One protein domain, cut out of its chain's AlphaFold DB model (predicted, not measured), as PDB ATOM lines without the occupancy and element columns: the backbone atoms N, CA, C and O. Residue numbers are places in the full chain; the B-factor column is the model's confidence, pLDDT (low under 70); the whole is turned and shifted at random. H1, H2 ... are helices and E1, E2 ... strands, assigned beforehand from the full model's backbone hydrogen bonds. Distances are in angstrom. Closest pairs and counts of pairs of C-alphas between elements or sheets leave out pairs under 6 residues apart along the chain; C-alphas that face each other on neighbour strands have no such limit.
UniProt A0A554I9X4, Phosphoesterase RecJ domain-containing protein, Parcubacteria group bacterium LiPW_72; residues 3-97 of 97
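What this domain is: This is residues 3 to 97 of the 97 residues of the protein "Phosphoesterase RecJ domain-containing protein" of Parcubacteria group bacterium LiPW_72 (UniProt A0A554I9X4). A twisted sheet of five strands makes the middle of this model, with the short helix H3 over one face and H4 over the other. At one end of the sheet the chain turns sharply from E5 into a small hairpin, E6 and E7, which folds back partly face to face with the sheet on the side of H4; H1 and H2 only graze the sheet. The printed part has 95 residues, with four named helices and seven named strands in the order E1 H1 H2 H3 E2 E3 H4 E4 E5 E6 E7. The large sheet is mixed, in the order E1 E2 E3 E5 E4, the small one is antiparallel, and the class is mixed, helices and strands. The whole is compact, with a radius of gyration of the C-alphas of 13.3 A and spans of 37 by 29 by 26 A.

Where its parts are: Find C-alpha 36 at (20.676, 22.624, -17.277); from there E2, residues 36 to 43, runs 22.4 A. E3, residues 47 to 54, comes back over 23.3 A. E5, residues 77 to 83, is 21.1 A long, and E4, residues 72 to 74, is the sheet's short edge strand. The other edge strand, E1, residues 3 to 6, starts at C-alpha 3, (21.202, 21.703, -26.030). Between E1 and E2 look for H1, residues 8 to 14, 10.1 A long, then H2, residues 18 to 21, and H3, residues 24 to 29. H4 holds residues 63 to 67. E6, residues 85 to 89, is 12.5 A long, and E7, residues 92 to 96, is 12.4 A long and ends at C-alpha 96, (12.725, 10.923, -36.429).

How they stand to each other: Begin with the hairpin of E2 and E3, antiparallel, where N 39 and O 51 are 2.9 A apart, within hydrogen-bond range. On the other side of E3 from E2 lies E5, antiparallel to E3, with N 50 and O 80 at 2.8 A. E4 and E5 are also a hairpin, with N 74 and O 77 at 2.9 A. E1 is parallel to E2, with N 6 and O 40 at 2.8 A; E1, H1, H2, H3 and E2 make a strand-helix-strand unit, two parallel neighbour strands with helices between. E3, H4 and E4 make a split one, with E5 between its strands and a right-handed crossover. H3 lies over E2 at a height over the sheet of 6.8 A and runs along the strands, at 16 degrees to E2 on the local plane; the closest C-alphas of H3 and E2, Asn 29 and Ala 37, are 4.9 A apart. On the opposite face H4, at a height over the sheet of 6.2 A, lies only just over E4, with 3 of its C-alphas falling on E4 and 2 on E5. H1 and H2 are close but not clearly touching, their closest C-alphas, Leu 11 and Pro 18, 7.6 A apart. E5 runs on into E6 at 91 degrees. The hairpin of E6 and E7, with N 87 and O 94 at 2.9 A, makes a sandwich with the large sheet, two sheets face to face, their best planes 20 degrees apart and their strands at 58 degrees. In H1, H3 and H4 every O i to N i+4 pair is within hydrogen-bond range; H2 is too short for such a pair.

The domain as a whole: The two C-alphas farthest apart, those of Glu 13 and Gly 57, are 38.0 A apart. The printed part has no cut, and it ends at residue 97, the chain's last. No link is long; those from H3 to E2 and from E3 to H4 are short, and the others are tight. The large sheet is twisted, its C-alphas up to 4.4 A off the best plane. The mean pLDDT of the printed part is 95.0, and no printed residue is under 70.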
ATOM      1  N   LEU A   3      21.263  22.992 -25.356       95.62
ATOM      2  CA  LEU A   3      21.202  21.703 -26.030       95.62
ATOM      3  C   LEU A   3      22.195  21.663 -27.180       95.62
ATOM      4  O   LEU A   3      22.233  22.583 -27.993       95.62
ATOM      5  N   SER A   4      22.926  20.560 -27.275       95.44
ATOM      6  CA  SER A   4      23.705  20.219 -28.459       95.44
ATOM      7  C   SER A   4      23.427  18.780 -28.871       95.44
ATOM      8  O   SER A   4      22.832  18.002 -28.116       95.44
ATOM      9  N   ALA A   5      23.843  18.433 -30.082       95.81
ATOM     10  CA  ALA A   5      23.743  17.078 -30.575       95.81
ATOM     11  C   ALA A   5      24.983  16.690 -31.376       95.81
ATOM     12  O   ALA A   5      25.561  17.533 -32.058       95.81
ATOM     13  N   ILE A   6      25.345  15.414 -31.288       94.94
ATOM     14  CA  ILE A   6      26.433  14.793 -32.036       94.94
ATOM     15  C   ILE A   6      25.862  13.581 -32.770       94.94
ATOM     16  O   ILE A   6      25.205  12.711 -32.186       94.94
ATOM     17  N   THR A   7      26.077  13.547 -34.074       94.44
ATOM     18  CA  THR A   7      25.626  12.482 -34.967       94.44
ATOM     19  C   THR A   7      26.696  11.404 -35.120       94.44
ATOM     20  O   THR A   7      27.872  11.609 -34.819       94.44
ATOM     21  N   GLN A   8      26.307  10.240 -35.644       92.25
ATOM     22  CA  GLN A   8      27.284   9.209 -36.019       92.25
ATOM     23  C   GLN A   8      28.214   9.684 -37.143       92.25
ATOM     24  O   GLN A   8      29.347   9.218 -37.243       92.25
ATOM     25  N   LYS A   9      27.746  10.618 -37.983       93.25
ATOM     26  CA  LYS A   9      28.561  11.232 -39.031       93.25
ATOM     27  C   LYS A   9      29.691  12.069 -38.424       93.25
ATOM     28  O   LYS A   9      30.830  11.870 -38.826       93.25
ATOM     29  N   ASP A  10      29.390  12.901 -37.428       94.44
ATOM     30  CA  ASP A  10      30.390  13.745 -36.754       94.44
ATOM     31  C   ASP A  10      31.505  12.891 -36.123       94.44
ATOM     32  O   ASP A  10      32.687  13.154 -36.323       94.44
ATOM     33  N   LEU A  11      31.133  11.811 -35.422       92.94
ATOM     34  CA  LEU A  11      32.095  10.865 -34.843       92.94
ATOM     35  C   LEU A  11      32.985  10.222 -35.914       92.94
ATOM     36  O   LEU A  11      34.200  10.146 -35.749       92.94
ATOM     37  N   LYS A  12      32.385   9.787 -37.029       93.88
ATOM     38  CA  LYS A  12      33.114   9.151 -38.131       93.88
ATOM     39  C   LYS A  12      34.084  10.118 -38.812       93.88
ATOM     40  O   LYS A  12      35.195   9.710 -39.128       93.88
ATOM     41  N   GLU A  13      33.671  11.361 -39.050       96.75
ATOM     42  CA  GLU A  13      34.513  12.389 -39.680       96.75
ATOM     43  C   GLU A  13      35.716  12.763 -38.808       96.75
ATOM     44  O   GLU A  13      36.792  13.024 -39.337       96.75
ATOM     45  N   LEU A  14      35.554  12.724 -37.484       95.00
ATOM     46  CA  LEU A  14      36.617  13.032 -36.524       95.00
ATOM     47  C   LEU A  14      37.452  11.809 -36.107       95.00
ATOM     48  O   LEU A  14      38.406  11.963 -35.351       95.00
ATOM     49  N   GLY A  15      37.093  10.598 -36.547       94.50
ATOM     50  CA  GLY A  15      37.710   9.359 -36.053       94.50
ATOM     51  C   GLY A  15      37.492   9.117 -34.552       94.50
ATOM     52  O   GLY A  15      38.219   8.333 -33.945       94.50
ATOM     53  N   ALA A  16      36.502   9.789 -33.963       93.19
ATOM     54  CA  ALA A  16      36.195   9.744 -32.543       93.19
ATOM     55  C   ALA A  16      35.269   8.571 -32.209       93.19
ATOM     56  O   ALA A  16      34.480   8.090 -33.033       93.19
ATOM     57  N   LYS A  17      35.326   8.136 -30.958       90.88
ATOM     58  CA  LYS A  17      34.463   7.110 -30.387       90.88
ATOM     59  C   LYS A  17      33.495   7.732 -29.373       90.88
ATOM     60  O   LYS A  17      33.739   8.825 -28.867       90.88
ATOM     61  N   PRO A  18      32.368   7.068 -29.056       87.25
ATOM     62  CA  PRO A  18      31.423   7.576 -28.063       87.25
ATOM     63  C   PRO A  18      32.046   7.852 -26.686       87.25
ATOM     64  O   PRO A  18      31.559   8.729 -25.975       87.25
ATOM     65  N   GLU A  19      33.096   7.118 -26.315       90.06
ATOM     66  CA  GLU A  19      33.827   7.290 -25.055       90.06
ATOM     67  C   GLU A  19      34.560   8.639 -25.000       90.06
ATOM     68  O   GLU A  19      34.605   9.265 -23.945       90.06
ATOM     69  N   ASP A  20      35.018   9.157 -26.144       91.88
ATOM     70  CA  ASP A  20      35.684  10.466 -26.237       91.88
ATOM     71  C   ASP A  20      34.730  11.633 -25.922       91.88
ATOM     72  O   ASP A  20      35.153  12.768 -25.706       91.88
ATOM     73  N   LEU A  21      33.419  11.370 -25.900       91.31
ATOM     74  CA  LEU A  21      32.384  12.358 -25.599       91.31
ATOM     75  C   LEU A  21      31.988  12.384 -24.121       91.31
ATOM     76  O   LEU A  21      31.095  13.150 -23.727       91.31
ATOM     77  N   GLU A  22      32.625  11.560 -23.290       89.00
ATOM     78  CA  GLU A  22      32.429  11.608 -21.853       89.00
ATOM     79  C   GLU A  22      32.752  13.012 -21.314       89.00
ATOM     80  O   GLU A  22      33.728  13.659 -21.675       89.00
ATOM     81  N   GLY A  23      31.862  13.548 -20.478       91.44
ATOM     82  CA  GLY A  23      32.049  14.870 -19.880       91.44
ATOM     83  C   GLY A  23      31.781  16.076 -20.794       91.44
ATOM     84  O   GLY A  23      31.619  17.172 -20.263       91.44
ATOM     85  N   VAL A  24      31.597  15.923 -22.113       96.00
ATOM     86  CA  VAL A  24      31.293  17.056 -23.025       96.00
ATOM     87  C   VAL A  24      30.040  17.828 -22.592       96.00
ATOM     88  O   VAL A  24      29.991  19.058 -22.644       96.00
ATOM     89  N   VAL A  25      29.027  17.127 -22.077       97.25
ATOM     90  CA  VAL A  25      27.818  17.759 -21.524       97.25
ATOM     91  C   VAL A  25      28.113  18.681 -20.329       97.25
ATOM     92  O   VAL A  25      27.383  19.649 -20.126       97.25
ATOM     93  N   ASN A  26      29.185  18.436 -19.567       96.62
ATOM     94  CA  ASN A  26      29.601  19.317 -18.472       96.62
ATOM     95  C   ASN A  26      30.100  20.656 -19.023       96.62
ATOM     96  O   ASN A  26      29.717  21.695 -18.498       96.62
ATOM     97  N   ILE A  27      30.870  20.641 -20.118       96.38
ATOM     98  CA  ILE A  27      31.335  21.861 -20.797       96.38
ATOM     99  C   ILE A  27      30.131  22.662 -21.300       96.38
ATOM    100  O   ILE A  27      30.038  23.860 -21.074       96.38
ATOM    101  N   ILE A  28      29.141  22.000 -21.906       96.69
ATOM    102  CA  ILE A  28      27.899  22.670 -22.330       96.69
ATOM    103  C   ILE A  28      27.160  23.278 -21.123       96.69
ATOM    104  O   ILE A  28      26.546  24.341 -21.235       96.69
ATOM    105  N   ASN A  29      27.222  22.633 -19.955       97.44
ATOM    106  CA  ASN A  29      26.573  23.106 -18.735       97.44
ATOM    107  C   ASN A  29      27.211  24.371 -18.136       97.44
ATOM    108  O   ASN A  29      26.539  25.054 -17.359       97.44
ATOM    109  N   THR A  30      28.446  24.726 -18.504       96.38
ATOM    110  CA  THR A  30      29.099  25.965 -18.034       96.38
ATOM    111  C   THR A  30      28.632  27.211 -18.789       96.38
ATOM    112  O   THR A  30      28.891  28.331 -18.349       96.38
ATOM    113  N   ALA A  31      27.907  27.049 -19.902       96.12
ATOM    114  CA  ALA A  31      27.426  28.171 -20.697       96.12
ATOM    115  C   ALA A  31      26.541  29.117 -19.861       96.12
ATOM    116  O   ALA A  31      25.580  28.690 -19.210       96.12
ATOM    117  N   ARG A  32      26.844  30.422 -19.903       95.00
ATOM    118  CA  ARG A  32      26.163  31.456 -19.106       95.00
ATOM    119  C   ARG A  32      24.642  31.408 -19.295       95.00
ATOM    120  O   ARG A  32      24.144  31.341 -20.413       95.00
ATOM    121  N   GLY A  33      23.898  31.455 -18.187       94.25
ATOM    122  CA  GLY A  33      22.427  31.422 -18.191       94.25
ATOM    123  C   GLY A  33      21.813  30.023 -18.367       94.25
ATOM    124  O   GLY A  33      20.588  29.869 -18.346       94.25
ATOM    125  N   THR A  34      22.630  28.977 -18.500       96.31
ATOM    126  CA  THR A  34      22.153  27.596 -18.609       96.31
ATOM    127  C   THR A  34      21.617  27.095 -17.270       96.31
ATOM    128  O   THR A  34      22.379  26.874 -16.340       96.31
ATOM    129  N   LYS A  35      20.310  26.823 -17.160       97.44
ATOM    130  CA  LYS A  35      19.756  26.119 -15.979       97.44
ATOM    131  C   LYS A  35      20.165  24.641 -15.918       97.44
ATOM    132  O   LYS A  35      20.439  24.115 -14.848       97.44
ATOM    133  N   TYR A  36      20.199  23.991 -17.076       98.31
ATOM    134  CA  TYR A  36      20.676  22.624 -17.277       98.31
ATOM    135  C   TYR A  36      21.051  22.432 -18.752       98.31
ATOM    136  O   TYR A  36      20.489  23.109 -19.631       98.31
ATOM    137  N   ALA A  37      21.979  21.516 -19.009       98.31
ATOM    138  CA  ALA A  37      22.440  21.130 -20.332       98.31
ATOM    139  C   ALA A  37      21.967  19.727 -20.721       98.31
ATOM    140  O   ALA A  37      21.798  18.850 -19.870       98.31
ATOM    141  N   MET A  38      21.794  19.517 -22.025       97.94
ATOM    142  CA  MET A  38      21.521  18.210 -22.612       97.94
ATOM    143  C   MET A  38      22.369  17.994 -23.867       97.94
ATOM    144  O   MET A  38      22.378  18.830 -24.771       97.94
ATOM    145  N   LEU A  39      23.049  16.854 -23.929       97.62
ATOM    146  CA  LEU A  39      23.758  16.388 -25.114       97.62
ATOM    147  C   LEU A  39      23.038  15.170 -25.682       97.62
ATOM    148  O   LEU A  39      22.900  14.156 -24.995       97.62
ATOM    149  N   LEU A  40      22.582  15.278 -26.929       96.81
ATOM    150  CA  LEU A  40      22.019  14.162 -27.683       96.81
ATOM    151  C   LEU A  40      23.118  13.514 -28.522       96.81
ATOM    152  O   LEU A  40      23.820  14.203 -29.251       96.81
ATOM    153  N   MET A  41      23.248  12.198 -28.457       95.25
ATOM    154  CA  MET A  41      24.254  11.462 -29.212       95.25
ATOM    155  C   MET A  41      23.605  10.289 -29.930       95.25
ATOM    156  O   MET A  41      22.977   9.440 -29.293       95.25
ATOM    157  N   GLU A  42      23.763  10.213 -31.250       94.44
ATOM    158  CA  GLU A  42      23.358   9.017 -31.987       94.44
ATOM    159  C   GLU A  42      24.202   7.814 -31.563       94.44
ATOM    160  O   GLU A  42      25.404   7.903 -31.323       94.44
ATOM    161  N   GLN A  43      23.557   6.662 -31.485       91.25
ATOM    162  CA  GLN A  43      24.140   5.374 -31.149       91.25
ATOM    163  C   GLN A  43      23.846   4.385 -32.276       91.25
ATOM    164  O   GLN A  43      22.932   4.578 -33.088       91.25
ATOM    165  N   LYS A  44      24.584   3.274 -32.295       88.19
ATOM    166  CA  LYS A  44      24.274   2.147 -33.182       88.19
ATOM    167  C   LYS A  44      22.830   1.664 -32.955       88.19
ATOM    168  O   LYS A  44      22.301   1.720 -31.845       88.19
ATOM    169  N   GLY A  45      22.198   1.167 -34.019       90.06
ATOM    170  CA  GLY A  45      20.847   0.598 -33.953       90.06
ATOM    171  C   GLY A  45      19.716   1.627 -33.848       90.06
ATOM    172  O   GLY A  45      18.708   1.338 -33.209       90.06
ATOM    173  N   ASN A  46      19.873   2.809 -34.461       92.38
ATOM    174  CA  ASN A  46      18.868   3.885 -34.472       92.38
ATOM    175  C   ASN A  46      18.412   4.259 -33.057       92.38
ATOM    176  O   ASN A  46      17.219   4.288 -32.750       92.38
ATOM    177  N   LYS A  47      19.384   4.478 -32.175       95.31
ATOM    178  CA  LYS A  47      19.156   4.930 -30.807       95.31
ATOM    179  C   LYS A  47      19.809   6.289 -30.618       95.31
ATOM    180  O   LYS A  47      20.814   6.594 -31.251       95.31
ATOM    181  N   ILE A  48      19.256   7.085 -29.719       96.19
ATOM    182  CA  ILE A  48      19.823   8.362 -29.302       96.19
ATOM    183  C   ILE A  48      19.955   8.319 -27.791       96.19
ATOM    184  O   ILE A  48      18.960   8.131 -27.087       96.19
ATOM    185  N   ARG A  49      21.179   8.500 -27.302       96.06
ATOM    186  CA  ARG A  49      21.468   8.687 -25.884       96.06
ATOM    187  C   ARG A  49      21.400  10.175 -25.567       96.06
ATOM    188  O   ARG A  49      22.084  10.972 -26.201       96.06
ATOM    189  N   ALA A  50      20.601  10.540 -24.576       97.12
ATOM    190  CA  ALA A  50      20.578  11.874 -24.001       97.12
ATOM    191  C   ALA A  50      21.338  11.862 -22.674       97.12
ATOM    192  O   ALA A  50      21.005  11.092 -21.774       97.12
ATOM    193  N   SER A  51      22.344  12.724 -22.550       98.06
ATOM    194  CA  SER A  51      23.053  12.967 -21.292       98.06
ATOM    195  C   SER A  51      22.663  14.341 -20.768       98.06
ATOM    196  O   SER A  51      22.718  15.312 -21.521       98.06
ATOM    197  N   LEU A  52      22.268  14.432 -19.500       98.38
ATOM    198  CA  LEU A  52      21.802  15.665 -18.874       98.38
ATOM    199  C   LEU A  52      22.694  16.046 -17.699       98.38
ATOM    200  O   LEU A  52      23.155  15.185 -16.938       98.38
ATOM    201  N   ARG A  53      22.907  17.351 -17.541       98.25
ATOM    202  CA  ARG A  53      23.633  17.947 -16.419       98.25
ATOM    203  C   ARG A  53      22.944  19.204 -15.935       98.25
ATOM    204  O   ARG A  53      22.374  19.947 -16.725       98.25
ATOM    205  N   SER A  54      23.015  19.438 -14.639       98.06
ATOM    206  CA  SER A  54      22.654  20.695 -13.989       98.06
ATOM    207  C   SER A  54      23.604  20.922 -12.813       98.06
ATOM    208  O   SER A  54      24.476  20.096 -12.558       98.06
ATOM    209  N   GLU A  55      23.445  22.031 -12.101       96.94
ATOM    210  CA  GLU A  55      24.236  22.345 -10.909       96.94
ATOM    211  C   GLU A  55      23.334  22.684  -9.725       96.94
ATOM    212  O   GLU A  55      22.177  23.093  -9.893       96.94
ATOM    213  N   LEU A  56      23.896  22.542  -8.523       95.38
ATOM    214  CA  LEU A  56      23.272  23.009  -7.291       95.38
ATOM    215  C   LEU A  56      22.911  24.495  -7.408       95.38
ATOM    216  O   LEU A  56      23.604  25.280  -8.051       95.38
ATOM    217  N   GLY A  57      21.775  24.875  -6.828       93.44
ATOM    218  CA  GLY A  57      21.271  26.249  -6.888       93.44
ATOM    219  C   GLY A  57      20.581  26.637  -8.203       93.44
ATOM    220  O   GLY A  57      19.863  27.631  -8.224       93.44
ATOM    221  N   ARG A  58      20.683  25.845  -9.288       95.12
ATOM    222  CA  ARG A  58      19.959  26.131 -10.551       95.12
ATOM    223  C   ARG A  58      18.492  25.678 -10.546       95.12
ATOM    224  O   ARG A  58      17.750  25.989 -11.481       95.12
ATOM    225  N   GLY A  59      18.071  24.949  -9.510       95.56
ATOM    226  CA  GLY A  59      16.670  24.587  -9.258       95.56
ATOM    227  C   GLY A  59      16.072  23.571 -10.237       95.56
ATOM    228  O   GLY A  59      14.852  23.495 -10.363       95.56
ATOM    229  N   VAL A  60      16.899  22.801 -10.952       97.69
ATOM    230  CA  VAL A  60      16.436  21.789 -11.911       97.69
ATOM    231  C   VAL A  60      16.934  20.412 -11.497       97.69
ATOM    232  O   VAL A  60      18.132  20.179 -11.445       97.69
ATOM    233  N   ASN A  61      16.004  19.489 -11.247       98.19
ATOM    234  CA  ASN A  61      16.305  18.070 -11.083       98.19
ATOM    235  C   ASN A  61      16.205  17.384 -12.454       98.19
ATOM    236  O   ASN A  61      15.104  17.180 -12.972       98.19
ATOM    237  N   VAL A  62      17.348  17.039 -13.046       98.56
ATOM    238  CA  VAL A  62      17.399  16.416 -14.374       98.56
ATOM    239  C   VAL A  62      16.982  14.942 -14.364       98.56
ATOM    240  O   VAL A  62      16.501  14.466 -15.391       98.56
ATOM    241  N   ALA A  63      17.069  14.234 -13.231       98.69
ATOM    242  CA  ALA A  63      16.600  12.846 -13.131       98.69
ATOM    243  C   ALA A  63      15.101  12.737 -13.431       98.69
ATOM    244  O   ALA A  63      14.704  11.907 -14.242       98.69
ATOM    245  N   ARG A  64      14.292  13.677 -12.919       98.44
ATOM    246  CA  ARG A  64      12.851  13.756 -13.233       98.44
ATOM    247  C   ARG A  64      12.563  13.963 -14.720       98.44
ATOM    248  O   ARG A  64      11.499  13.587 -15.203       98.44
ATOM    249  N   ILE A  65      13.473  14.609 -15.452       97.81
ATOM    250  CA  ILE A  65      13.361  14.753 -16.909       97.81
ATOM    251  C   ILE A  65      13.668  13.408 -17.564       97.81
ATOM    252  O   ILE A  65      12.905  12.966 -18.416       97.81
ATOM    253  N   ALA A  66      14.754  12.750 -17.152       98.56
ATOM    254  CA  ALA A  66      15.159  11.464 -17.702       98.56
ATOM    255  C   ALA A  66      14.112  10.358 -17.481       98.56
ATOM    256  O   ALA A  66      13.821   9.608 -18.412       98.56
ATOM    257  N   GLU A  67      13.490  10.306 -16.304       98.56
ATOM    258  CA  GLU A  67      12.432   9.348 -15.947       98.56
ATOM    259  C   GLU A  67      11.230   9.413 -16.900       98.56
ATOM    260  O   GLU A  67      10.712   8.379 -17.315       98.56
ATOM    261  N   ARG A  68      10.834  10.614 -17.351       97.88
ATOM    262  CA  ARG A  68       9.736  10.790 -18.329       97.88
ATOM    263  C   ARG A  68      10.009  10.125 -19.679       97.88
ATOM    264  O   ARG A  68       9.077   9.902 -20.447       97.88
ATOM    265  N   TYR A  69      11.271   9.827 -19.974       96.81
ATOM    266  CA  TYR A  69      11.704   9.145 -21.192       96.81
ATOM    267  C   TYR A  69      12.209   7.719 -20.920       96.81
ATOM    268  O   TYR A  69      12.878   7.141 -21.775       96.81
ATOM    269  N   GLY A  70      11.899   7.150 -19.748       97.69
ATOM    270  CA  GLY A  70      12.309   5.797 -19.359       97.69
ATOM    271  C   GLY A  70      13.789   5.669 -18.991       97.69
ATOM    272  O   GLY A  70      14.338   4.572 -19.043       97.69
ATOM    273  N   GLY A  71      14.455   6.783 -18.680       98.25
ATOM    274  CA  GLY A  71      15.802   6.799 -18.113       98.25
ATOM    275  C   GLY A  71      15.797   7.047 -16.607       98.25
ATOM    276  O   GLY A  71      14.826   6.753 -15.918       98.25
ATOM    277  N   GLY A  72      16.888   7.621 -16.103       98.19
ATOM    278  CA  GLY A  72      17.045   7.939 -14.686       98.19
ATOM    279  C   GLY A  72      18.442   8.454 -14.352       98.19
ATOM    280  O   GLY A  72      19.210   8.847 -15.238       98.19
ATOM    281  N   GLY A  73      18.770   8.470 -13.061       98.00
ATOM    282  CA  GLY A  73      20.074   8.879 -12.538       98.00
ATOM    283  C   GLY A  73      19.952   9.805 -11.331       98.00
ATOM    284  O   GLY A  73      18.957   9.787 -10.614       98.00
ATOM    285  N   HIS A  74      20.967  10.637 -11.118       98.25
ATOM    286  CA  HIS A  74      21.007  11.580 -10.004       98.25
ATOM    287  C   HIS A  74      20.349  12.920 -10.360       98.25
ATOM    288  O   HIS A  74      20.340  13.314 -11.534       98.25
ATOM    289  N   PRO A  75      19.877  13.690  -9.359       98.38
ATOM    290  CA  PRO A  75      19.234  14.982  -9.590       98.38
ATOM    291  C   PRO A  75      20.044  15.964 -10.441       98.38
ATOM    292  O   PRO A  75      19.446  16.756 -11.162       98.38
ATOM    293  N   LEU A  76      21.379  15.896 -10.390       98.25
ATOM    294  CA  LEU A  76      22.278  16.785 -11.134       98.25
ATOM    295  C   LEU A  76      22.868  16.163 -12.407       98.25
ATOM    296  O   LEU A  76      23.360  16.887 -13.269       98.25
ATOM    297  N   ALA A  77      22.804  14.839 -12.544       98.00
ATOM    298  CA  ALA A  77      23.424  14.091 -13.628       98.00
ATOM    299  C   ALA A  77      22.601  12.837 -13.935       98.00
ATOM    300  O   ALA A  77      22.552  11.899 -13.143       98.00
ATOM    301  N   SER A  78      21.961  12.817 -15.098       98.38
ATOM    302  CA  SER A  78      21.059  11.736 -15.505       98.38
ATOM    303  C   SER A  78      21.112  11.516 -17.010       98.38
ATOM    304  O   SER A  78      21.782  12.257 -17.740       98.38
ATOM    305  N   GLY A  79      20.428  10.482 -17.484       98.12
ATOM    306  CA  GLY A  79      20.348  10.198 -18.905       98.12
ATOM    307  C   GLY A  79      19.229   9.239 -19.261       98.12
ATOM    308  O   GLY A  79      18.685   8.533 -18.414       98.12
ATOM    309  N   PHE A  80      18.894   9.221 -20.543       98.12
ATOM    310  CA  PHE A  80      17.907   8.312 -21.112       98.12
ATOM    311  C   PHE A  80      18.310   7.920 -22.533       98.12
ATOM    312  O   PHE A  80      19.155   8.566 -23.156       98.12
ATOM    313  N   THR A  81      17.723   6.846 -23.056       97.50
ATOM    314  CA  THR A  81      17.936   6.415 -24.442       97.50
ATOM    315  C   THR A  81      16.600   6.173 -25.116       97.50
ATOM    316  O   THR A  81      15.756   5.463 -24.582       97.50
ATOM    317  N   ILE A  82      16.423   6.727 -26.313       96.50
ATOM    318  CA  ILE A  82      15.218   6.535 -27.125       96.50
ATOM    319  C   ILE A  82      15.565   6.010 -28.514       96.50
ATOM    320  O   ILE A  82      16.679   6.199 -29.001       96.50
ATOM    321  N   LYS A  83      14.601   5.353 -29.163       96.06
ATOM    322  CA  LYS A  83      14.712   4.965 -30.573       96.06
ATOM    323  C   LYS A  83      14.488   6.183 -31.476       96.06
ATOM    324  O   LYS A  83      13.563   6.962 -31.240       96.06
ATOM    325  N   GLY A  84      15.314   6.315 -32.506       94.50
ATOM    326  CA  GLY A  84      15.207   7.329 -33.548       94.50
ATOM    327  C   GLY A  84      16.559   7.734 -34.139       94.50
ATOM    328  O   GLY A  84      17.609   7.211 -33.762       94.50
ATOM    329  N   LYS A  85      16.515   8.690 -35.066       92.56
ATOM    330  CA  LYS A  85      17.680   9.350 -35.677       92.56
ATOM    331  C   LYS A  85      17.603  10.859 -35.500       92.56
ATOM    332  O   LYS A  85      16.505  11.427 -35.512       92.56
ATOM    333  N   LEU A  86      18.759  11.500 -35.359       94.12
ATOM    334  CA  LEU A  86      18.847  12.951 -35.293       94.12
ATOM    335  C   LEU A  86      18.769  13.536 -36.701       94.12
ATOM    336  O   LEU A  86      19.456  13.116 -37.626       94.12
ATOM    337  N   MET A  87      17.915  14.539 -36.868       92.81
ATOM    338  CA  MET A  87      17.809  15.313 -38.099       92.81
ATOM    339  C   MET A  87      17.798  16.794 -37.764       92.81
ATOM    340  O   MET A  87      17.165  17.212 -36.796       92.81
ATOM    341  N   LYS A  88      18.433  17.609 -38.604       90.69
ATOM    342  CA  LYS A  88      18.340  19.064 -38.500       90.69
ATOM    343  C   LYS A  88      17.295  19.568 -39.495       90.69
ATOM    344  O   LYS A  88      17.431  19.363 -40.696       90.69
ATOM    345  N   LYS A  89      16.235  20.214 -39.007       91.81
ATOM    346  CA  LYS A  89      15.187  20.843 -39.829       91.81
ATOM    347  C   LYS A  89      15.048  22.306 -39.436       91.81
ATOM    348  O   LYS A  89      14.782  22.598 -38.273       91.81
ATOM    349  N   LYS A  90      15.218  23.223 -40.395       91.31
ATOM    350  CA  LYS A  90      15.118  24.682 -40.171       91.31
ATOM    351  C   LYS A  90      15.934  25.145 -38.946       91.31
ATOM    352  O   LYS A  90      15.431  25.847 -38.077       91.31
ATOM    353  N   GLY A  91      17.169  24.647 -38.825       87.56
ATOM    354  CA  GLY A  91      18.075  24.964 -37.714       87.56
ATOM    355  C   GLY A  91      17.808  24.233 -36.390       87.56
ATOM    356  O   GLY A  91      18.622  24.347 -35.480       87.56
ATOM    357  N   LYS A  92      16.732  23.446 -36.271       88.62
ATOM    358  CA  LYS A  92      16.371  22.723 -35.041       88.62
ATOM    359  C   LYS A  92      16.675  21.234 -35.150       88.62
ATOM    360  O   LYS A  92      16.474  20.635 -36.207       88.62
ATOM    361  N   TRP A  93      17.104  20.633 -34.044       92.25
ATOM    362  CA  TRP A  93      17.210  19.182 -33.920       92.25
ATOM    363  C   TRP A  93      15.822  18.559 -33.766       92.25
ATOM    364  O   TRP A  93      15.012  19.003 -32.955       92.25
ATOM    365  N   VAL A  94      15.555  17.528 -34.560       92.56
ATOM    366  CA  VAL A  94      14.320  16.745 -34.566       92.56
ATOM    367  C   VAL A  94      14.692  15.274 -34.497       92.56
ATOM    368  O   VAL A  94      15.631  14.836 -35.161       92.56
ATOM    369  N   ILE A  95      13.939  14.512 -33.711       91.88
ATOM    370  CA  ILE A  95      14.115  13.068 -33.594       91.88
ATOM    371  C   ILE A  95      13.087  12.393 -34.490       91.88
ATOM    372  O   ILE A  95      11.884  12.484 -34.242       91.88
ATOM    373  N   LYS A  96      13.564  11.742 -35.553       90.12
ATOM    374  CA  LYS A  96      12.725  10.923 -36.429       90.12
ATOM    375  C   LYS A  96      12.703   9.503 -35.870       90.12
ATOM    376  O   LYS A  96      13.758   8.871 -35.811       90.12
ATOM    377  N   LYS A  97      11.531   9.059 -35.418       77.81
ATOM    378  CA  LYS A  97      11.292   7.665 -35.027       77.81
ATOM    379  C   LYS A  97      11.256   6.759 -36.251       77.81
ATOM    380  O   LYS A  97      10.843   7.254 -37.327       77.81
TER     381      LYS A  97